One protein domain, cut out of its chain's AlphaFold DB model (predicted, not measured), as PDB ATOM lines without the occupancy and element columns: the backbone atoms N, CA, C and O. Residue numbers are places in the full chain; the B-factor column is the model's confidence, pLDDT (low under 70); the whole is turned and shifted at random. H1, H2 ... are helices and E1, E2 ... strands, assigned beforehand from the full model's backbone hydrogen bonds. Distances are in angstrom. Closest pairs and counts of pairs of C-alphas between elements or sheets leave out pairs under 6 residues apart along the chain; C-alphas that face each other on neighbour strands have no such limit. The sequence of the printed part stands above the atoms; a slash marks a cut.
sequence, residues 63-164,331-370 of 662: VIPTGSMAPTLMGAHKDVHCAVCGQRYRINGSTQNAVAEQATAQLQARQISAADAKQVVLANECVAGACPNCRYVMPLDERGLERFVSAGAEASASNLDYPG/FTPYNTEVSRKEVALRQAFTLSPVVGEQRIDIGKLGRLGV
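This is residues 63 to 164 and 331 to 370 of the 662 residues of the protein "Signal peptidase I" of Botrimarina hoheduenensis (UniProt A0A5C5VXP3). Little regular structure: loops gather round two strand hairpins, E1 with E2 and E3 with E4, while helical hairpin H1 and H2 makes one end and H3 packs near E3. The printed part has 142 residues, of which the named elements hold only 56, in the order E1 E2 H1 H2 E3 E4 H3 H4; the class is mixed, and both sheets are antiparallel. The whole is compact, radius of gyration of the C-alphas 15.3 A, spanning 47 by 38 by 30 A.

Find C-alpha 77 at (-35.188, -35.815, -23.031), beginning E1, 77 to 81. Next come E2, 88 to 92; H1, 94 to 108, 21.2 A long; H2, 114 to 123; E3, 126 to 130; E4, 137 to 139; H3, 340 to 345; H4, 362 to 368, ending at (-26.386, -23.030, -14.764).

Within hydrogen-bond range find N 80 and O 89, 2.8 A, and N 138 and O 129, 2.8 A. H1 and H2 touch, closest C-alphas Ala 103 and Ala 117, 5.2 A, at a shallow tilt of 11 degrees, opposite ways. H4 has 1 of 3 O i to N i+4 pairs within range, 3 of 4 i+3 pairs.

Across unprinted 165 to 330, C-alphas 164 and 331 are 20.8 A apart. H3 to H4 is a long link; pLDDT is low at 141 to 160.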
ATOM      1  N   VAL A  63     -32.619 -49.036 -20.537       80.12
ATOM      2  CA  VAL A  63     -33.054 -47.674 -20.880       80.12
ATOM      3  C   VAL A  63     -32.404 -46.739 -19.875       80.12
ATOM      4  O   VAL A  63     -32.362 -47.079 -18.695       80.12
ATOM      5  N   ILE A  64     -31.896 -45.594 -20.324       79.06
ATOM      6  CA  ILE A  64     -31.282 -44.592 -19.448       79.06
ATOM      7  C   ILE A  64     -32.360 -43.612 -18.977       79.06
ATOM      8  O   ILE A  64     -32.784 -42.766 -19.761       79.06
ATOM      9  N   PRO A  65     -32.808 -43.669 -17.712       65.19
ATOM     10  CA  PRO A  65     -33.910 -42.823 -17.274       65.19
ATOM     11  C   PRO A  65     -33.458 -41.405 -16.904       65.19
ATOM     12  O   PRO A  65     -34.276 -40.491 -16.919       65.19
ATOM     13  N   THR A  66     -32.177 -41.203 -16.560       82.00
ATOM     14  CA  THR A  66     -31.669 -39.936 -16.006       82.00
ATOM     15  C   THR A  66     -30.669 -39.237 -16.914       82.00
ATOM     16  O   THR A  66     -29.879 -39.866 -17.613       82.00
ATOM     17  N   GLY A  67     -30.637 -37.907 -16.832       82.56
ATOM     18  CA  GLY A  67     -29.700 -37.049 -17.557       82.56
ATOM     19  C   GLY A  67     -28.266 -37.023 -17.040       82.56
ATOM     20  O   GLY A  67     -27.503 -36.156 -17.443       82.56
ATOM     21  N   SER A  68     -27.885 -37.925 -16.134       87.31
ATOM     22  CA  SER A  68     -26.575 -37.859 -15.471       87.31
ATOM     23  C   SER A  68     -25.386 -38.224 -16.369       87.31
ATOM     24  O   SER A  68     -24.254 -37.886 -16.048       87.31
ATOM     25  N   MET A  69     -25.657 -38.911 -17.481       91.50
ATOM     26  CA  MET A  69     -24.689 -39.215 -18.539       91.50
ATOM     27  C   MET A  69     -24.880 -38.333 -19.778       91.50
ATOM     28  O   MET A  69     -24.186 -38.529 -20.776       91.50
ATOM     29  N   ALA A  70     -25.811 -37.370 -19.743       86.62
ATOM     30  CA  ALA A  70     -25.856 -36.345 -20.776       86.62
ATOM     31  C   ALA A  70     -24.555 -35.538 -20.658       86.62
ATOM     32  O   ALA A  70     -24.191 -35.151 -19.564       86.62
ATOM     33  N   PRO A  71     -23.809 -35.296 -21.726       77.94
ATOM     34  CA  PRO A  71     -24.256 -35.292 -23.107       77.94
ATOM     35  C   PRO A  71     -23.896 -36.546 -23.914       77.94
ATOM     36  O   PRO A  71     -24.304 -36.654 -25.066       77.94
ATOM     37  N   THR A  72     -23.141 -37.493 -23.363       86.88
ATOM     38  CA  THR A  72     -22.658 -38.646 -24.135       86.88
ATOM     39  C   THR A  72     -23.732 -39.711 -24.318       86.88
ATOM     40  O   THR A  72     -23.854 -40.293 -25.402       86.88
ATOM     41  N   LEU A  73     -24.553 -39.936 -23.290       88.12
ATOM     42  CA  LEU A  73     -25.678 -40.866 -23.312       88.12
ATOM     43  C   LEU A  73     -26.934 -40.160 -22.819       88.12
ATOM     44  O   LEU A  73     -26.989 -39.670 -21.689       88.12
ATOM     45  N   MET A  74     -27.950 -40.096 -23.672       85.62
ATOM     46  CA  MET A  74     -29.116 -39.275 -23.383       85.62
ATOM     47  C   MET A  74     -30.039 -39.990 -22.401       85.62
ATOM     48  O   MET A  74     -30.528 -41.085 -22.676       85.62
ATOM     49  N   GLY A  75     -30.314 -39.336 -21.274       86.31
ATOM     50  CA  GLY A  75     -31.431 -39.694 -20.403       86.31
ATOM     51  C   GLY A  75     -32.773 -39.370 -21.048       86.31
ATOM     52  O   GLY A  75     -32.843 -39.046 -22.237       86.31
ATOM     53  N   ALA A  76     -33.855 -39.404 -20.271       84.69
ATOM     54  CA  ALA A  76     -35.134 -38.924 -20.776       84.69
ATOM     55  C   ALA A  76     -35.031 -37.445 -21.179       84.69
ATOM     56  O   ALA A  76     -34.568 -36.623 -20.383       84.69
ATOM     57  N   HIS A  77     -35.442 -37.114 -22.403       86.81
ATOM     58  CA  HIS A  77     -35.188 -35.815 -23.031       86.81
ATOM     59  C   HIS A  77     -36.259 -35.432 -24.052       86.81
ATOM     60  O   HIS A  77     -37.040 -36.273 -24.495       86.81
ATOM     61  N   LYS A  78     -36.254 -34.163 -24.456       84.88
ATOM     62  CA  LYS A  78     -36.963 -33.655 -25.636       84.88
ATOM     63  C   LYS A  78     -35.929 -33.266 -26.695       84.88
ATOM     64  O   LYS A  78     -34.919 -32.639 -26.374       84.88
ATOM     65  N   ASP A  79     -36.157 -33.649 -27.949       83.88
ATOM     66  CA  ASP A  79     -35.346 -33.181 -29.080       83.88
ATOM     67  C   ASP A  79     -35.894 -31.856 -29.587       83.88
ATOM     68  O   ASP A  79     -37.063 -31.784 -29.945       83.88
ATOM     69  N   VAL A  80     -35.046 -30.843 -29.696       86.00
ATOM     70  CA  VAL A  80     -35.454 -29.487 -30.054       86.00
ATOM     71  C   VAL A  80     -34.726 -29.042 -31.306       86.00
ATOM     72  O   VAL A  80     -33.520 -29.236 -31.452       86.00
ATOM     73  N   HIS A  81     -35.472 -28.410 -32.204       87.81
ATOM     74  CA  HIS A  81     -34.913 -27.619 -33.291       87.81
ATOM     75  C   HIS A  81     -35.150 -26.151 -32.978       87.81
ATOM     76  O   HIS A  81     -36.296 -25.738 -32.778       87.81
ATOM     77  N   CYS A  82     -34.070 -25.372 -32.917       88.69
ATOM     78  CA  CYS A  82     -34.173 -23.945 -32.672       88.69
ATOM     79  C   CYS A  82     -34.921 -23.274 -33.830       88.69
ATOM     80  O   CYS A  82     -34.467 -23.315 -34.972       88.69
ATOM     81  N   ALA A  83     -36.046 -22.617 -33.550       86.06
ATOM     82  CA  ALA A  83     -36.831 -21.939 -34.577       86.06
ATOM     83  C   ALA A  83     -36.134 -20.698 -35.148       86.06
ATOM     84  O   ALA A  83     -36.531 -20.232 -36.210       86.06
ATOM     85  N   VAL A  84     -35.101 -20.192 -34.474       89.38
ATOM     86  CA  VAL A  84     -34.370 -18.993 -34.892       89.38
ATOM     87  C   VAL A  84     -33.131 -19.330 -35.720       89.38
ATOM     88  O   VAL A  84     -32.824 -18.615 -36.661       89.38
ATOM     89  N   CYS A  85     -32.432 -20.421 -35.399       92.31
ATOM     90  CA  CYS A  85     -31.149 -20.744 -36.030       92.31
ATOM     91  C   CYS A  85     -31.045 -22.157 -36.615       92.31
ATOM     92  O   CYS A  85     -30.018 -22.542 -37.165       92.31
ATOM     93  N   GLY A  86     -32.089 -22.973 -36.471       90.19
ATOM     94  CA  GLY A  86     -32.129 -24.341 -36.985       90.19
ATOM     95  C   GLY A  86     -31.310 -25.365 -36.192       90.19
ATOM     96  O   GLY A  86     -31.512 -26.560 -36.406       90.19
ATOM     97  N   GLN A  87     -30.451 -24.937 -35.256       92.38
ATOM     98  CA  GLN A  87     -29.628 -25.832 -34.438       92.38
ATOM     99  C   GLN A  87     -30.486 -26.911 -33.773       92.38
ATOM    100  O   GLN A  87     -31.440 -26.608 -33.049       92.38
ATOM    101  N   ARG A  88     -30.110 -28.175 -33.984       90.00
ATOM    102  CA  ARG A  88     -30.678 -29.311 -33.254       90.00
ATOM    103  C   ARG A  88     -29.952 -29.475 -31.922       90.00
ATOM    104  O   ARG A  88     -28.722 -29.481 -31.884       90.00
ATOM    105  N   TYR A  89     -30.704 -29.645 -30.844       90.69
ATOM    106  CA  TYR A  89     -30.175 -29.921 -29.508       90.69
ATOM    107  C   TYR A  89     -31.199 -30.690 -28.667       90.69
ATOM    108  O   TYR A  89     -32.279 -31.034 -29.146       90.69
ATOM    109  N   ARG A  90     -30.840 -31.033 -27.428       89.50
ATOM    110  CA  ARG A  90     -31.668 -31.847 -26.529       89.50
ATOM    111  C   ARG A  90     -31.773 -31.172 -25.170       89.50
ATOM    112  O   ARG A  90     -30.783 -30.619 -24.695       89.50
ATOM    113  N   ILE A  91     -32.958 -31.238 -24.576       88.81
ATOM    114  CA  ILE A  91     -33.272 -30.676 -23.257       88.81
ATOM    115  C   ILE A  91     -33.703 -31.805 -22.329       88.81
ATOM    116  O   ILE A  91     -34.361 -32.755 -22.764       88.81
ATOM    117  N   ASN A  92     -33.352 -31.700 -21.051       87.31
ATOM    118  CA  ASN A  92     -33.730 -32.650 -20.023       87.31
ATOM    119  C   ASN A  92     -35.253 -32.835 -19.909       87.31
ATOM    120  O   ASN A  92     -36.009 -31.893 -19.691       87.31
ATOM    121  N   GLY A  93     -35.688 -34.090 -19.981       82.25
ATOM    122  CA  GLY A  93     -37.041 -34.557 -19.666       82.25
ATOM    123  C   GLY A  93     -37.061 -35.546 -18.493       82.25
ATOM    124  O   GLY A  93     -38.101 -36.108 -18.167       82.25
ATOM    125  N   SER A  94     -35.922 -35.781 -17.842       81.50
ATOM    126  CA  SER A  94     -35.792 -36.717 -16.722       81.50
ATOM    127  C   SER A  94     -36.413 -36.157 -15.440       81.50
ATOM    128  O   SER A  94     -37.041 -36.906 -14.695       81.50
ATOM    129  N   THR A  95     -36.305 -34.841 -15.204       78.69
ATOM    130  CA  THR A  95     -36.878 -34.176 -14.016       78.69
ATOM    131  C   THR A  95     -38.397 -34.375 -13.936       78.69
ATOM    132  O   THR A  95     -38.912 -34.820 -12.913       78.69
ATOM    133  N   GLN A  96     -39.121 -34.102 -15.027       79.75
ATOM    134  CA  GLN A  96     -40.582 -34.257 -15.079       79.75
ATOM    135  C   GLN A  96     -41.025 -35.717 -14.883       79.75
ATOM    136  O   GLN A  96     -42.031 -35.964 -14.220       79.75
ATOM    137  N   ASN A  97     -40.255 -36.688 -15.393       79.44
ATOM    138  CA  ASN A  97     -40.550 -38.111 -15.219       79.44
ATOM    139  C   ASN A  97     -40.403 -38.522 -13.752       79.44
ATOM    140  O   ASN A  97     -41.306 -39.149 -13.206       79.44
ATOM    141  N   ALA A  98     -39.320 -38.100 -13.092       80.69
ATOM    142  CA  ALA A  98     -39.110 -38.360 -11.669       80.69
ATOM    143  C   ALA A  98     -40.237 -37.763 -10.805       80.69
ATOM    144  O   ALA A  98     -40.757 -38.427  -9.908       80.69
ATOM    145  N   VAL A  99     -40.678 -36.537 -11.115       82.25
ATOM    146  CA  VAL A  99     -41.820 -35.902 -10.432       82.25
ATOM    147  C   VAL A  99     -43.120 -36.681 -10.666       82.25
ATOM    148  O   VAL A  99     -43.903 -36.861  -9.734       82.25
ATOM    149  N   ALA A 100     -43.359 -37.174 -11.883       83.12
ATOM    150  CA  ALA A 100     -44.544 -37.971 -12.200       83.12
ATOM    151  C   ALA A 100     -44.561 -39.329 -11.488       83.12
ATOM    152  O   ALA A 100     -45.609 -39.744 -10.978       83.12
ATOM    153  N   GLU A 101     -43.415 -39.999 -11.396       84.06
ATOM    154  CA  GLU A 101     -43.258 -41.230 -10.619       84.06
ATOM    155  C   GLU A 101     -43.534 -40.981  -9.131       84.06
ATOM    156  O   GLU A 101     -44.329 -41.702  -8.523       84.06
ATOM    157  N   GLN A 102     -42.969 -39.910  -8.563       84.94
ATOM    158  CA  GLN A 102     -43.196 -39.533  -7.167       84.94
ATOM    159  C   GLN A 102     -44.672 -39.209  -6.890       84.94
ATOM    160  O   GLN A 102     -45.245 -39.730  -5.932       84.94
ATOM    161  N   ALA A 103     -45.314 -38.402  -7.738       85.31
ATOM    162  CA  ALA A 103     -46.734 -38.075  -7.603       85.31
ATOM    163  C   ALA A 103     -47.618 -39.331  -7.705       85.31
ATOM    164  O   ALA A 103     -48.587 -39.476  -6.958       85.31
ATOM    165  N   THR A 104     -47.263 -40.274  -8.584       86.38
ATOM    166  CA  THR A 104     -47.966 -41.559  -8.717       86.38
ATOM    167  C   THR A 104     -47.831 -42.401  -7.449       86.38
ATOM    168  O   THR A 104     -48.829 -42.933  -6.962       86.38
ATOM    169  N   ALA A 105     -46.628 -42.488  -6.877       86.75
ATOM    170  CA  ALA A 105     -46.393 -43.205  -5.626       86.75
ATOM    171  C   ALA A 105     -47.178 -42.585  -4.454       86.75
ATOM    172  O   ALA A 105     -47.832 -43.305  -3.698       86.75
ATOM    173  N   GLN A 106     -47.194 -41.252  -4.340       88.75
ATOM    174  CA  GLN A 106     -47.973 -40.533  -3.322       88.75
ATOM    175  C   GLN A 106     -49.484 -40.749  -3.489       88.75
ATOM    176  O   GLN A 106     -50.195 -40.950  -2.502       88.75
ATOM    177  N   LEU A 107     -49.979 -40.759  -4.731       90.06
ATOM    178  CA  LEU A 107     -51.377 -41.059  -5.042       90.06
ATOM    179  C   LEU A 107     -51.748 -42.497  -4.642       90.06
ATOM    180  O   LEU A 107     -52.780 -42.712  -4.007       90.06
ATOM    181  N   GLN A 108     -50.898 -43.479  -4.963       91.62
ATOM    182  CA  GLN A 108     -51.085 -44.883  -4.568       91.62
ATOM    183  C   GLN A 108     -51.071 -45.055  -3.042       91.62
ATOM    184  O   GLN A 108     -51.890 -45.794  -2.496       91.62
ATOM    185  N   ALA A 109     -50.202 -44.312  -2.354       92.69
ATOM    186  CA  ALA A 109     -50.139 -44.241  -0.897       92.69
ATOM    187  C   ALA A 109     -51.272 -43.403  -0.266       92.69
ATOM    188  O   ALA A 109     -51.315 -43.266   0.956       92.69
ATOM    189  N   ARG A 110     -52.195 -42.852  -1.071       92.12
ATOM    190  CA  ARG A 110     -53.312 -41.983  -0.649       92.12
ATOM    191  C   ARG A 110     -52.872 -40.731   0.124       92.12
ATOM    192  O   ARG A 110     -53.623 -40.224   0.952       92.12
ATOM    193  N   GLN A 111     -51.666 -40.234  -0.147       92.81
ATOM    194  CA  GLN A 111     -51.120 -39.022   0.475       92.81
ATOM    195  C   GLN A 111     -51.617 -37.738  -0.202       92.81
ATOM    196  O   GLN A 111     -51.671 -36.693   0.436       92.81
ATOM    197  N   ILE A 112     -51.991 -37.816  -1.483       92.25
ATOM    198  CA  ILE A 112     -52.513 -36.700  -2.282       92.25
ATOM    199  C   ILE A 112     -53.726 -37.150  -3.103       92.25
ATOM    200  O   ILE A 112     -53.900 -38.345  -3.360       92.25
ATOM    201  N   SER A 113     -54.569 -36.206  -3.534       95.06
ATOM    202  CA  SER A 113     -55.686 -36.516  -4.433       95.06
ATOM    203  C   SER A 113     -55.215 -36.724  -5.879       95.06
ATOM    204  O   SER A 113     -54.129 -36.299  -6.274       95.06
ATOM    205  N   ALA A 114     -56.057 -37.341  -6.716       91.94
ATOM    206  CA  ALA A 114     -55.771 -37.478  -8.148       91.94
ATOM    207  C   ALA A 114     -55.659 -36.114  -8.861       91.94
ATOM    208  O   ALA A 114     -54.897 -35.979  -9.819       91.94
ATOM    209  N   ALA A 115     -56.399 -35.105  -8.388       92.25
ATOM    210  CA  ALA A 115     -56.320 -33.744  -8.910       92.25
ATOM    211  C   ALA A 115     -54.978 -33.089  -8.551       92.25
ATOM    212  O   ALA A 115     -54.332 -32.515  -9.427       92.25
ATOM    213  N   ASP A 116     -54.523 -33.254  -7.307       90.25
ATOM    214  CA  ASP A 116     -53.234 -32.725  -6.848       90.25
ATOM    215  C   ASP A 116     -52.069 -33.398  -7.575       90.25
ATOM    216  O   ASP A 116     -51.179 -32.714  -8.074       90.25
ATOM    217  N   ALA A 117     -52.111 -34.727  -7.726       87.56
ATOM    218  CA  ALA A 117     -51.105 -35.475  -8.478       87.56
ATOM    219  C   ALA A 117     -50.990 -34.961  -9.923       87.56
ATOM    220  O   ALA A 117     -49.892 -34.679 -10.405       87.56
ATOM    221  N   LYS A 118     -52.130 -34.761 -10.597       88.06
ATOM    222  CA  LYS A 118     -52.169 -34.190 -11.949       88.06
ATOM    223  C   LYS A 118     -51.580 -32.778 -11.982       88.06
ATOM    224  O   LYS A 118     -50.823 -32.463 -12.897       88.06
ATOM    225  N   GLN A 119     -51.905 -31.939 -11.001       87.25
ATOM    226  CA  GLN A 119     -51.426 -30.561 -10.952       87.25
ATOM    227  C   GLN A 119     -49.916 -30.478 -10.703       87.25
ATOM    228  O   GLN A 119     -49.244 -29.667 -11.335       87.25
ATOM    229  N   VAL A 120     -49.369 -31.339  -9.838       86.50
ATOM    230  CA  VAL A 120     -47.922 -31.438  -9.589       86.50
ATOM    231  C   VAL A 120     -47.174 -31.814 -10.867       86.50
ATOM    232  O   VAL A 120     -46.172 -31.174 -11.191       86.50
ATOM    233  N   VAL A 121     -47.674 -32.794 -11.624       85.56
ATOM    234  CA  VAL A 121     -47.064 -33.199 -12.901       85.56
ATOM    235  C   VAL A 121     -47.121 -32.068 -13.925       85.56
ATOM    236  O   VAL A 121     -46.089 -31.701 -14.478       85.56
ATOM    237  N   LEU A 122     -48.293 -31.457 -14.126       83.25
ATOM    238  CA  LEU A 122     -48.460 -30.349 -15.077       83.25
ATOM    239  C   LEU A 122     -47.591 -29.134 -14.732       83.25
ATOM    240  O   LEU A 122     -47.074 -28.466 -15.624       83.25
ATOM    241  N   ALA A 123     -47.412 -28.841 -13.444       83.75
ATOM    242  CA  ALA A 123     -46.573 -27.739 -12.992       83.75
ATOM    243  C   ALA A 123     -45.078 -27.964 -13.292       83.75
ATOM    244  O   ALA A 123     -44.346 -26.993 -13.467       83.75
ATOM    245  N   ASN A 124     -44.620 -29.217 -13.367       85.06
ATOM    246  CA  ASN A 124     -43.213 -29.565 -13.595       85.06
ATOM    247  C   ASN A 124     -42.911 -29.997 -15.039       85.06
ATOM    248  O   ASN A 124     -41.789 -30.405 -15.328       85.06
ATOM    249  N   GLU A 125     -43.884 -29.894 -15.943       83.81
ATOM    250  CA  GLU A 125     -43.679 -30.132 -17.371       83.81
ATOM    251  C   GLU A 125     -42.619 -29.171 -17.927       83.81
ATOM    252  O   GLU A 125     -42.677 -27.962 -17.676       83.81
ATOM    253  N   CYS A 126     -41.657 -29.710 -18.681       85.00
ATOM    254  CA  CYS A 126     -40.658 -28.913 -19.385       85.00
ATOM    255  C   CYS A 126     -41.314 -28.189 -20.568       85.00
ATOM    256  O   CYS A 126     -41.819 -28.824 -21.495       85.00
ATOM    257  N   VAL A 127     -41.281 -26.858 -20.534       84.38
ATOM    258  CA  VAL A 127     -41.933 -25.985 -21.520       84.38
ATOM    259  C   VAL A 127     -40.957 -25.103 -22.297       84.38
ATOM    260  O   VAL A 127     -41.370 -24.498 -23.282       84.38
ATOM    261  N   ALA A 128     -39.684 -25.028 -21.894       85.62
ATOM    262  CA  ALA A 128     -38.636 -24.354 -22.659       85.62
ATOM    263  C   ALA A 128     -37.216 -24.832 -22.330       85.62
ATOM    264  O   ALA A 128     -37.005 -25.549 -21.351       85.62
ATOM    265  N   GLY A 129     -36.251 -24.381 -23.134       87.56
ATOM    266  CA  GLY A 129     -34.823 -24.341 -22.795       87.56
ATOM    267  C   GLY A 129     -33.967 -23.760 -23.921       87.56
ATOM    268  O   GLY A 129     -34.459 -23.515 -25.024       87.56
ATOM    269  N   ALA A 130     -32.693 -23.487 -23.656       89.50
ATOM    270  CA  ALA A 130     -31.865 -22.658 -24.530       89.50
ATOM    271  C   ALA A 130     -31.037 -23.426 -25.556       89.50
ATOM    272  O   ALA A 130     -30.450 -24.475 -25.292       89.50
ATOM    273  N   CYS A 131     -30.943 -22.816 -26.735       93.19
ATOM    274  CA  CYS A 131     -30.060 -23.250 -27.805       93.19
ATOM    275  C   CYS A 131     -28.579 -23.079 -27.402       93.19
ATOM    276  O   CYS A 131     -28.207 -21.991 -26.958       93.19
ATOM    277  N   PRO A 132     -27.705 -24.083 -27.622       94.12
ATOM    278  CA  PRO A 132     -26.272 -23.950 -27.342       94.12
ATOM    279  C   PRO A 132     -25.590 -22.904 -28.222       94.12
ATOM    280  O   PRO A 132     -24.727 -22.176 -27.741       94.12
ATOM    281  N   ASN A 133     -26.035 -22.769 -29.476       95.25
ATOM    282  CA  ASN A 133     -25.415 -21.870 -30.436       95.25
ATOM    283  C   ASN A 133     -25.808 -20.406 -30.201       95.25
ATOM    284  O   ASN A 133     -24.957 -19.544 -29.996       95.25
ATOM    285  N   CYS A 134     -27.107 -20.101 -30.245       93.69
ATOM    286  CA  CYS A 134     -27.601 -18.722 -30.247       93.69
ATOM    287  C   CYS A 134     -28.200 -18.264 -28.908       93.69
ATOM    288  O   CYS A 134     -28.686 -17.144 -28.824       93.69
ATOM    289  N   ARG A 135     -28.218 -19.122 -27.876       91.25
ATOM    290  CA  ARG A 135     -28.774 -18.853 -26.531       91.25
ATOM    291  C   ARG A 135     -30.243 -18.441 -26.469       91.25
ATOM    292  O   ARG A 135     -30.754 -18.190 -25.384       91.25
ATOM    293  N   TYR A 136     -30.948 -18.456 -27.595       90.50
ATOM    294  CA  TYR A 136     -32.385 -18.247 -27.615       90.50
ATOM    295  C   TYR A 136     -33.096 -19.338 -26.805       90.50
ATOM    296  O   TYR A 136     -32.855 -20.533 -27.018       90.50
ATOM    297  N   VAL A 137     -33.959 -18.916 -25.881       87.94
ATOM    298  CA  VAL A 137     -34.777 -19.796 -25.043       87.94
ATOM    299  C   VAL A 137     -35.982 -20.248 -25.864       87.94
ATOM    300  O   VAL A 137     -36.904 -19.483 -26.124       87.94
ATOM    301  N   MET A 138     -35.959 -21.501 -26.314       86.50
ATOM    302  CA  MET A 138     -36.993 -22.060 -27.181       86.50
ATOM    303  C   MET A 138     -38.230 -22.475 -26.388       86.50
ATOM    304  O   MET A 138     -38.092 -23.337 -25.517       86.50
ATOM    305  N   PRO A 139     -39.433 -21.982 -26.730       83.94
ATOM    306  CA  PRO A 139     -40.675 -22.559 -26.230       83.94
ATOM    307  C   PRO A 139     -40.954 -23.933 -26.872       83.94
ATOM    308  O   PRO A 139     -40.750 -24.137 -28.074       83.94
ATOM    309  N   LEU A 140     -41.418 -24.885 -26.055       80.25
ATOM    310  CA  LEU A 140     -41.719 -26.285 -26.411       80.25
ATOM    311  C   LEU A 140     -43.217 -26.628 -26.307       80.25
ATOM    312  O   LEU A 140     -43.635 -27.737 -26.612       80.25
ATOM    313  N   ASP A 141     -44.054 -25.715 -25.834       69.12
ATOM    314  CA  ASP A 141     -45.515 -25.825 -25.891       69.12
ATOM    315  C   ASP A 141     -46.048 -24.414 -26.144       69.12
ATOM    316  O   ASP A 141     -45.460 -23.440 -25.680       69.12
ATOM    317  N   GLU A 142     -47.131 -24.282 -26.901       58.50
ATOM    318  CA  GLU A 142     -47.776 -22.979 -27.121       58.50
ATOM    319  C   GLU A 142     -48.915 -22.755 -26.119       58.50
ATOM    320  O   GLU A 142     -49.263 -21.617 -25.808       58.50
ATOM    321  N   ARG A 143     -49.488 -23.833 -25.562       59.00
ATOM    322  CA  ARG A 143     -50.719 -23.753 -24.768       59.00
ATOM    323  C   ARG A 143     -50.493 -23.044 -23.432       59.00
ATOM    324  O   ARG A 143     -49.840 -23.580 -22.528       59.00
ATOM    325  N   GLY A 144     -51.124 -21.877 -23.278       55.12
ATOM    326  CA  GLY A 144     -51.142 -21.113 -22.027       55.12
ATOM    327  C   GLY A 144     -49.848 -20.347 -21.745       55.12
ATOM    328  O   GLY A 144     -49.589 -19.985 -20.593       55.12
ATOM    329  N   LEU A 145     -49.018 -20.152 -22.773       65.94
ATOM    330  CA  LEU A 145     -47.710 -19.502 -22.699       65.94
ATOM    331  C   LEU A 145     -47.670 -18.158 -23.448       65.94
ATOM    332  O   LEU A 145     -46.646 -17.479 -23.444       65.94
ATOM    333  N   GLU A 146     -48.804 -17.718 -23.997       65.31
ATOM    334  CA  GLU A 146     -48.934 -16.577 -24.913       65.31
ATOM    335  C   GLU A 146     -48.509 -15.235 -24.288       65.31
ATOM    336  O   GLU A 146     -48.153 -14.303 -25.001       65.31
ATOM    337  N   ARG A 147     -48.522 -15.128 -22.953       60.72
ATOM    338  CA  ARG A 147     -48.096 -13.925 -22.211       60.72
ATOM    339  C   ARG A 147     -46.605 -13.879 -21.860       60.72
ATOM    340  O   ARG A 147     -46.161 -12.876 -21.318       60.72
ATOM    341  N   PHE A 148     -45.870 -14.967 -22.085       63.59
ATOM    342  CA  PHE A 148     -44.471 -15.111 -21.657       63.59
ATOM    343  C   PHE A 148     -43.494 -15.234 -22.822       63.59
ATOM    344  O   PHE A 148     -42.291 -15.051 -22.634       63.59
ATOM    345  N   VAL A 149     -44.010 -15.591 -23.994       66.94
ATOM    346  CA  VAL A 149     -43.269 -15.742 -25.241       66.94
ATOM    347  C   VAL A 149     -43.131 -14.372 -25.912       66.94
ATOM    348  O   VAL A 149     -44.103 -13.620 -25.993       66.94
ATOM    349  N   SER A 150     -41.935 -14.038 -26.398       63.22
ATOM    350  CA  SER A 150     -41.696 -12.809 -27.160       63.22
ATOM    351  C   SER A 150     -42.566 -12.793 -28.426       63.22
ATOM    352  O   SER A 150     -42.792 -13.831 -29.054       63.22
ATOM    353  N   ALA A 151     -43.060 -11.621 -28.833       58.44
ATOM    354  CA  ALA A 151     -43.851 -11.502 -30.059       58.44
ATOM    355  C   ALA A 151     -43.075 -12.073 -31.266       58.44
ATOM    356  O   ALA A 151     -41.914 -11.731 -31.469       58.44
ATOM    357  N   GLY A 152     -43.707 -12.957 -32.048       60.38
ATOM    358  CA  GLY A 152     -43.103 -13.573 -33.241       60.38
ATOM    359  C   GLY A 152     -42.274 -14.842 -32.998       60.38
ATOM    360  O   GLY A 152     -41.747 -15.412 -33.950       60.38
ATOM    361  N   ALA A 153     -42.164 -15.314 -31.758       65.19
ATOM    362  CA  ALA A 153     -41.492 -16.571 -31.456       65.19
ATOM    363  C   ALA A 153     -42.338 -17.796 -31.851       65.19
ATOM    364  O   ALA A 153     -43.486 -17.939 -31.436       65.19
ATOM    365  N   GLU A 154     -41.738 -18.705 -32.618       69.12
ATOM    366  CA  GLU A 154     -42.336 -19.990 -32.995       69.12
ATOM    367  C   GLU A 154     -41.918 -21.081 -31.997       69.12
ATOM    368  O   GLU A 154     -40.732 -21.210 -31.666       69.12
ATOM    369  N   ALA A 155     -42.870 -21.904 -31.544       65.62
ATOM    370  CA  ALA A 155     -42.540 -23.100 -30.780       65.62
ATOM    371  C   ALA A 155     -41.845 -24.147 -31.658       65.62
ATOM    372  O   ALA A 155     -42.043 -24.221 -32.875       65.62
ATOM    373  N   SER A 156     -41.016 -24.993 -31.042       64.81
ATOM    374  CA  SER A 156     -40.425 -26.111 -31.779       64.81
ATOM    375  C   SER A 156     -41.518 -27.097 -32.209       64.81
ATOM    376  O   SER A 156     -42.394 -27.442 -31.422       64.81
ATOM    377  N   ALA A 157     -41.463 -27.599 -33.447       53.00
ATOM    378  CA  ALA A 157     -42.415 -28.599 -33.951       53.00
ATOM    379  C   ALA A 157     -42.206 -30.007 -33.343       53.00
ATOM    380  O   ALA A 157     -43.034 -30.902 -33.509       53.00
ATOM    381  N   SER A 158     -41.081 -30.217 -32.654       54.91
ATOM    382  CA  SER A 158     -40.636 -31.489 -32.087       54.91
ATOM    383  C   SER A 158     -40.597 -31.370 -30.563       54.91
ATOM    384  O   SER A 158     -39.603 -30.922 -30.019       54.91
ATOM    385  N   ASN A 159     -41.665 -31.761 -29.861       60.16
ATOM    386  CA  ASN A 159     -41.719 -31.712 -28.383       60.16
ATOM    387  C   ASN A 159     -41.998 -33.084 -27.761       60.16
ATOM    388  O   ASN A 159     -42.550 -33.182 -26.664       60.16
ATOM    389  N   LEU A 160     -41.673 -34.154 -28.494       63.78
ATOM    390  CA  LEU A 160     -41.911 -35.519 -28.040       63.78
ATOM    391  C   LEU A 160     -41.009 -35.832 -26.846       63.78
ATOM    392  O   LEU A 160     -39.794 -35.663 -26.917       63.78
ATOM    393  N   ASP A 161     -41.623 -36.312 -25.769       70.94
ATOM    394  CA  ASP A 161     -40.903 -36.853 -24.625       70.94
ATOM    395  C   ASP A 161     -40.296 -38.206 -24.992       70.94
ATOM    396  O   ASP A 161     -41.003 -39.152 -25.357       70.94
ATOM    397  N   TYR A 162     -38.974 -38.300 -24.886       78.00
ATOM    398  CA  TYR A 162     -38.234 -39.538 -25.053       78.00
ATOM    399  C   TYR A 162     -37.859 -40.101 -23.683       78.00
ATOM    400  O   TYR A 162     -37.368 -39.357 -22.836       78.00
ATOM    401  N   PRO A 163     -38.035 -41.413 -23.449       75.19
ATOM    402  CA  PRO A 163     -37.697 -42.042 -22.172       75.19
ATOM    403  C   PRO A 163     -36.183 -42.241 -21.970       75.19
ATOM    404  O   PRO A 163     -35.785 -42.661 -20.890       75.19
ATOM    405  N   GLY A 164     -35.367 -41.951 -22.994       82.44
ATOM    406  CA  GLY A 164     -33.904 -42.041 -22.988       82.44
ATOM    407  C   GLY A 164     -33.322 -43.059 -23.969       82.44
ATOM    408  O   GLY A 164     -34.050 -43.851 -24.577       82.44
ATOM    409  N   PHE A 331     -21.706 -24.485 -20.130       91.75
ATOM    410  CA  PHE A 331     -23.094 -24.456 -20.559       91.75
ATOM    411  C   PHE A 331     -23.484 -25.739 -21.289       91.75
ATOM    412  O   PHE A 331     -22.854 -26.163 -22.263       91.75
ATOM    413  N   THR A 332     -24.558 -26.353 -20.806       91.44
ATOM    414  CA  THR A 332     -25.065 -27.616 -21.323       91.44
ATOM    415  C   THR A 332     -26.551 -27.435 -21.613       91.44
ATOM    416  O   THR A 332     -27.327 -27.301 -20.668       91.44
ATOM    417  N   PRO A 333     -26.993 -27.461 -22.887       91.19
ATOM    418  CA  PRO A 333     -28.391 -27.193 -23.234       91.19
ATOM    419  C   PRO A 333     -29.353 -28.196 -22.587       91.19
ATOM    420  O   PRO A 333     -30.495 -27.852 -22.283       91.19
ATOM    421  N   TYR A 334     -28.870 -29.408 -22.298       90.12
ATOM    422  CA  TYR A 334     -29.618 -30.412 -21.555       90.12
ATOM    423  C   TYR A 334     -30.120 -29.866 -20.210       90.12
ATOM    424  O   TYR A 334     -31.273 -30.094 -19.882       90.12
ATOM    425  N   ASN A 335     -29.312 -29.080 -19.493       88.44
ATOM    426  CA  ASN A 335     -29.599 -28.574 -18.142       88.44
ATOM    427  C   ASN A 335     -30.415 -27.272 -18.121       88.44
ATOM    428  O   ASN A 335     -30.563 -26.641 -17.076       88.44
ATOM    429  N   THR A 336     -30.902 -26.833 -19.283       87.44
ATOM    430  CA  THR A 336     -31.605 -25.553 -19.427       87.44
ATOM    431  C   THR A 336     -33.118 -25.704 -19.398       87.44
ATOM    432  O   THR A 336     -33.828 -24.814 -19.866       87.44
ATOM    433  N   GLU A 337     -33.633 -26.828 -18.891       85.38
ATOM    434  CA  GLU A 337     -35.070 -27.030 -18.828       85.38
ATOM    435  C   GLU A 337     -35.741 -25.954 -17.967       85.38
ATOM    436  O   GLU A 337     -35.332 -25.675 -16.839       85.38
ATOM    437  N   VAL A 338     -36.805 -25.365 -18.503       83.00
ATOM    438  CA  VAL A 338     -37.690 -24.463 -17.768       83.00
ATOM    439  C   VAL A 338     -39.028 -25.159 -17.591       83.00
ATOM    440  O   VAL A 338     -39.650 -25.595 -18.563       83.00
ATOM    441  N   SER A 339     -39.471 -25.272 -16.344       82.69
ATOM    442  CA  SER A 339     -40.765 -25.862 -16.001       82.69
ATOM    443  C   SER A 339     -41.914 -24.859 -16.118       82.69
ATOM    444  O   SER A 339     -41.735 -23.649 -15.961       82.69
ATOM    445  N   ARG A 340     -43.142 -25.355 -16.313       82.81
ATOM    446  CA  ARG A 340     -44.354 -24.514 -16.350       82.81
ATOM    447  C   ARG A 340     -44.533 -23.673 -15.079       82.81
ATOM    448  O   ARG A 340     -44.963 -22.523 -15.153       82.81
ATOM    449  N   LYS A 341     -44.181 -24.225 -13.916       82.19
ATOM    450  CA  LYS A 341     -44.175 -23.519 -12.629       82.19
ATOM    451  C   LYS A 341     -43.186 -22.358 -12.628       82.19
ATOM    452  O   LYS A 341     -43.542 -21.279 -12.168       82.19
ATOM    453  N   GLU A 342     -41.967 -22.565 -13.124       79.88
ATOM    454  CA  GLU A 342     -40.965 -21.498 -13.204       79.88
ATOM    455  C   GLU A 342     -41.423 -20.377 -14.128       79.88
ATOM    456  O   GLU A 342     -41.305 -19.216 -13.754       79.88
ATOM    457  N   VAL A 343     -42.034 -20.705 -15.269       77.81
ATOM    458  CA  VAL A 343     -42.636 -19.690 -16.144       77.81
ATOM    459  C   VAL A 343     -43.729 -18.907 -15.414       77.81
ATOM    460  O   VAL A 343     -43.744 -17.686 -15.479       77.81
ATOM    461  N   ALA A 344     -44.614 -19.577 -14.669       77.44
ATOM    462  CA  ALA A 344     -45.678 -18.906 -13.920       77.44
ATOM    463  C   ALA A 344     -45.167 -17.975 -12.802       77.44
ATOM    464  O   ALA A 344     -45.880 -17.048 -12.421       77.44
ATOM    465  N   LEU A 345     -43.965 -18.229 -12.273       75.50
ATOM    466  CA  LEU A 345     -43.299 -17.394 -11.268       75.50
ATOM    467  C   LEU A 345     -42.450 -16.269 -11.885       75.50
ATOM    468  O   LEU A 345     -42.077 -15.333 -11.181       75.50
ATOM    469  N   ARG A 346     -42.128 -16.361 -13.179       70.56
ATOM    470  CA  ARG A 346     -41.322 -15.382 -13.918       70.56
ATOM    471  C   ARG A 346     -42.219 -14.427 -14.704       70.56
ATOM    472  O   ARG A 346     -43.398 -14.679 -14.927       70.56
ATOM    473  N   GLN A 347     -41.646 -13.303 -15.125       64.81
ATOM    474  CA  GLN A 347     -42.333 -12.337 -15.989       64.81
ATOM    475  C   GLN A 347     -42.140 -12.634 -17.489       64.81
ATOM    476  O   GLN A 347     -42.919 -12.139 -18.296       64.81
ATOM    477  N   ALA A 348     -41.148 -13.454 -17.862       64.06
ATOM    478  CA  ALA A 348     -40.816 -13.820 -19.245       64.06
ATOM    479  C   ALA A 348     -40.078 -15.178 -19.314       64.06
ATOM    480  O   ALA A 348     -39.668 -15.716 -18.278       64.06
ATOM    481  N   PHE A 349     -39.888 -15.726 -20.525       70.19
ATOM    482  CA  PHE A 349     -39.069 -16.923 -20.797       70.19
ATOM    483  C   PHE A 349     -37.560 -16.646 -20.667       70.19
ATOM    484  O   PHE A 349     -36.809 -16.685 -21.637       70.19
ATOM    485  N   THR A 350     -37.108 -16.379 -19.445       64.31
ATOM    486  CA  THR A 350     -35.691 -16.164 -19.132       64.31
ATOM    487  C   THR A 350     -35.087 -17.377 -18.432       64.31
ATOM    488  O   THR A 350     -35.765 -18.039 -17.650       64.31
ATOM    489  N   LEU A 351     -33.816 -17.679 -18.691       66.31
ATOM    490  CA  LEU A 351     -32.951 -18.564 -17.904       66.31
ATOM    491  C   LEU A 351     -32.258 -17.835 -16.749       66.31
ATOM    492  O   LEU A 351     -31.638 -18.480 -15.905       66.31
ATOM    493  N   SER A 352     -32.388 -16.509 -16.692       59.28
ATOM    494  CA  SER A 352     -31.815 -15.684 -15.634       59.28
ATOM    495  C   SER A 352     -32.323 -16.091 -14.233       59.28
ATOM    496  O   SER A 352     -33.520 -16.354 -14.055       59.28
ATOM    497  N   PRO A 353     -31.448 -16.126 -13.210       52.31
ATOM    498  CA  PRO A 353     -31.861 -16.341 -11.828       52.31
ATOM    499  C   PRO A 353     -32.781 -15.200 -11.358       52.31
ATOM    500  O   PRO A 353     -32.588 -14.038 -11.707       52.31
ATOM    501  N   VAL A 354     -33.801 -15.527 -10.559       48.44
ATOM    502  CA  VAL A 354     -34.743 -14.534 -10.011       48.44
ATOM    503  C   VAL A 354     -34.062 -13.767  -8.876       48.44
ATOM    504  O   VAL A 354     -33.745 -14.357  -7.851       48.44
ATOM    505  N   VAL A 355     -33.855 -12.457  -9.025       43.66
ATOM    506  CA  VAL A 355     -33.296 -11.599  -7.963       43.66
ATOM    507  C   VAL A 355     -34.449 -10.901  -7.218       43.66
ATOM    508  O   VAL A 355     -35.117 -10.045  -7.791       43.66
ATOM    509  N   GLY A 356     -34.715 -11.288  -5.961       48.34
ATOM    510  CA  GLY A 356     -35.769 -10.727  -5.090       48.34
ATOM    511  C   GLY A 356     -35.932 -11.485  -3.755       48.34
ATOM    512  O   GLY A 356     -35.210 -12.448  -3.513       48.34
ATOM    513  N   GLU A 357     -36.891 -11.096  -2.896       41.44
ATOM    514  CA  GLU A 357     -37.155 -11.700  -1.557       41.44
ATOM    515  C   GLU A 357     -37.627 -13.176  -1.573       41.44
ATOM    516  O   GLU A 357     -38.012 -13.738  -0.546       41.44
ATOM    517  N   GLN A 358     -37.570 -13.857  -2.716       40.59
ATOM    518  CA  GLN A 358     -37.825 -15.289  -2.817       40.59
ATOM    519  C   GLN A 358     -36.591 -15.992  -3.381       40.59
ATOM    520  O   GLN A 358     -36.220 -15.799  -4.534       40.59
ATOM    521  N   ARG A 359     -35.971 -16.786  -2.497       43.66
ATOM    522  CA  ARG A 359     -34.816 -17.678  -2.685       43.66
ATOM    523  C   ARG A 359     -34.526 -18.039  -4.144       43.66
ATOM    524  O   ARG A 359     -35.299 -18.746  -4.786       43.66
ATOM    525  N   ILE A 360     -33.330 -17.669  -4.591       47.88
ATOM    526  CA  ILE A 360     -32.678 -18.329  -5.719       47.88
ATOM    527  C   ILE A 360     -32.476 -19.792  -5.327       47.88
ATOM    528  O   ILE A 360     -32.017 -20.080  -4.219       47.88
ATOM    529  N   ASP A 361     -32.815 -20.715  -6.225       51.81
ATOM    530  CA  ASP A 361     -32.423 -22.116  -6.090       51.81
ATOM    531  C   ASP A 361     -30.928 -22.226  -6.422       51.81
ATOM    532  O   ASP A 361     -30.524 -22.680  -7.489       51.81
ATOM    533  N   ILE A 362     -30.097 -21.720  -5.506       50.44
ATOM    534  CA  ILE A 362     -28.633 -21.850  -5.507       50.44
ATOM    535  C   ILE A 362     -28.202 -23.321  -5.650       50.44
ATOM    536  O   ILE A 362     -27.117 -23.585  -6.160       50.44
ATOM    537  N   GLY A 363     -29.102 -24.270  -5.349       54.78
ATOM    538  CA  GLY A 363     -28.997 -25.697  -5.674       54.78
ATOM    539  C   GLY A 363     -28.879 -26.030  -7.168       54.78
ATOM    540  O   GLY A 363     -28.679 -27.182  -7.544       54.78
ATOM    541  N   LYS A 364     -28.991 -25.044  -8.062       61.94
ATOM    542  CA  LYS A 364     -28.817 -25.228  -9.507       61.94
ATOM    543  C   LYS A 364     -27.482 -24.717 -10.040       61.94
ATOM    544  O   LYS A 364     -27.314 -24.774 -11.250       61.94
ATOM    545  N   LEU A 365     -26.533 -24.255  -9.216       67.75
ATOM    546  CA  LEU A 365     -25.314 -23.601  -9.724       67.75
ATOM    547  C   LEU A 365     -24.549 -24.445 -10.761       67.75
ATOM    548  O   LEU A 365     -24.328 -23.974 -11.872       67.75
ATOM    549  N   GLY A 366     -24.262 -25.716 -10.466       68.94
ATOM    550  CA  GLY A 366     -23.641 -26.631 -11.435       68.94
ATOM    551  C   GLY A 366     -24.489 -26.907 -12.681       68.94
ATOM    552  O   GLY A 366     -23.972 -27.337 -13.704       68.94
ATOM    553  N   ARG A 367     -25.801 -26.649 -12.640       76.00
ATOM    554  CA  ARG A 367     -26.693 -26.749 -13.808       76.00
ATOM    555  C   ARG A 367     -26.716 -25.473 -14.646       76.00
ATOM    556  O   ARG A 367     -27.064 -25.558 -15.820       76.00
ATOM    557  N   LEU A 368     -26.377 -24.319 -14.064       74.12
ATOM    558  CA  LEU A 368     -26.386 -23.030 -14.764       74.12
ATOM    559  C   LEU A 368     -25.301 -22.952 -15.843       74.12
ATOM    560  O   LEU A 368     -25.456 -22.190 -16.794       74.12
ATOM    561  N   GLY A 369     -24.245 -23.760 -15.721       84.25
ATOM    562  CA  GLY A 369     -23.166 -23.804 -16.695       84.25
ATOM    563  C   GLY A 369     -22.371 -22.496 -16.719       84.25
ATOM    564  O   GLY A 369     -22.312 -21.830 -17.757       84.25
ATOM    565  N   VAL A 370     -21.879 -22.080 -15.548       81.38
ATOM    566  CA  VAL A 370     -21.196 -20.794 -15.306       81.38
ATOM    567  C   VAL A 370     -19.686 -20.956 -15.114       81.38
ATOM    568  O   VAL A 370     -18.988 -19.973 -14.882       81.38
TER     569      VAL A 370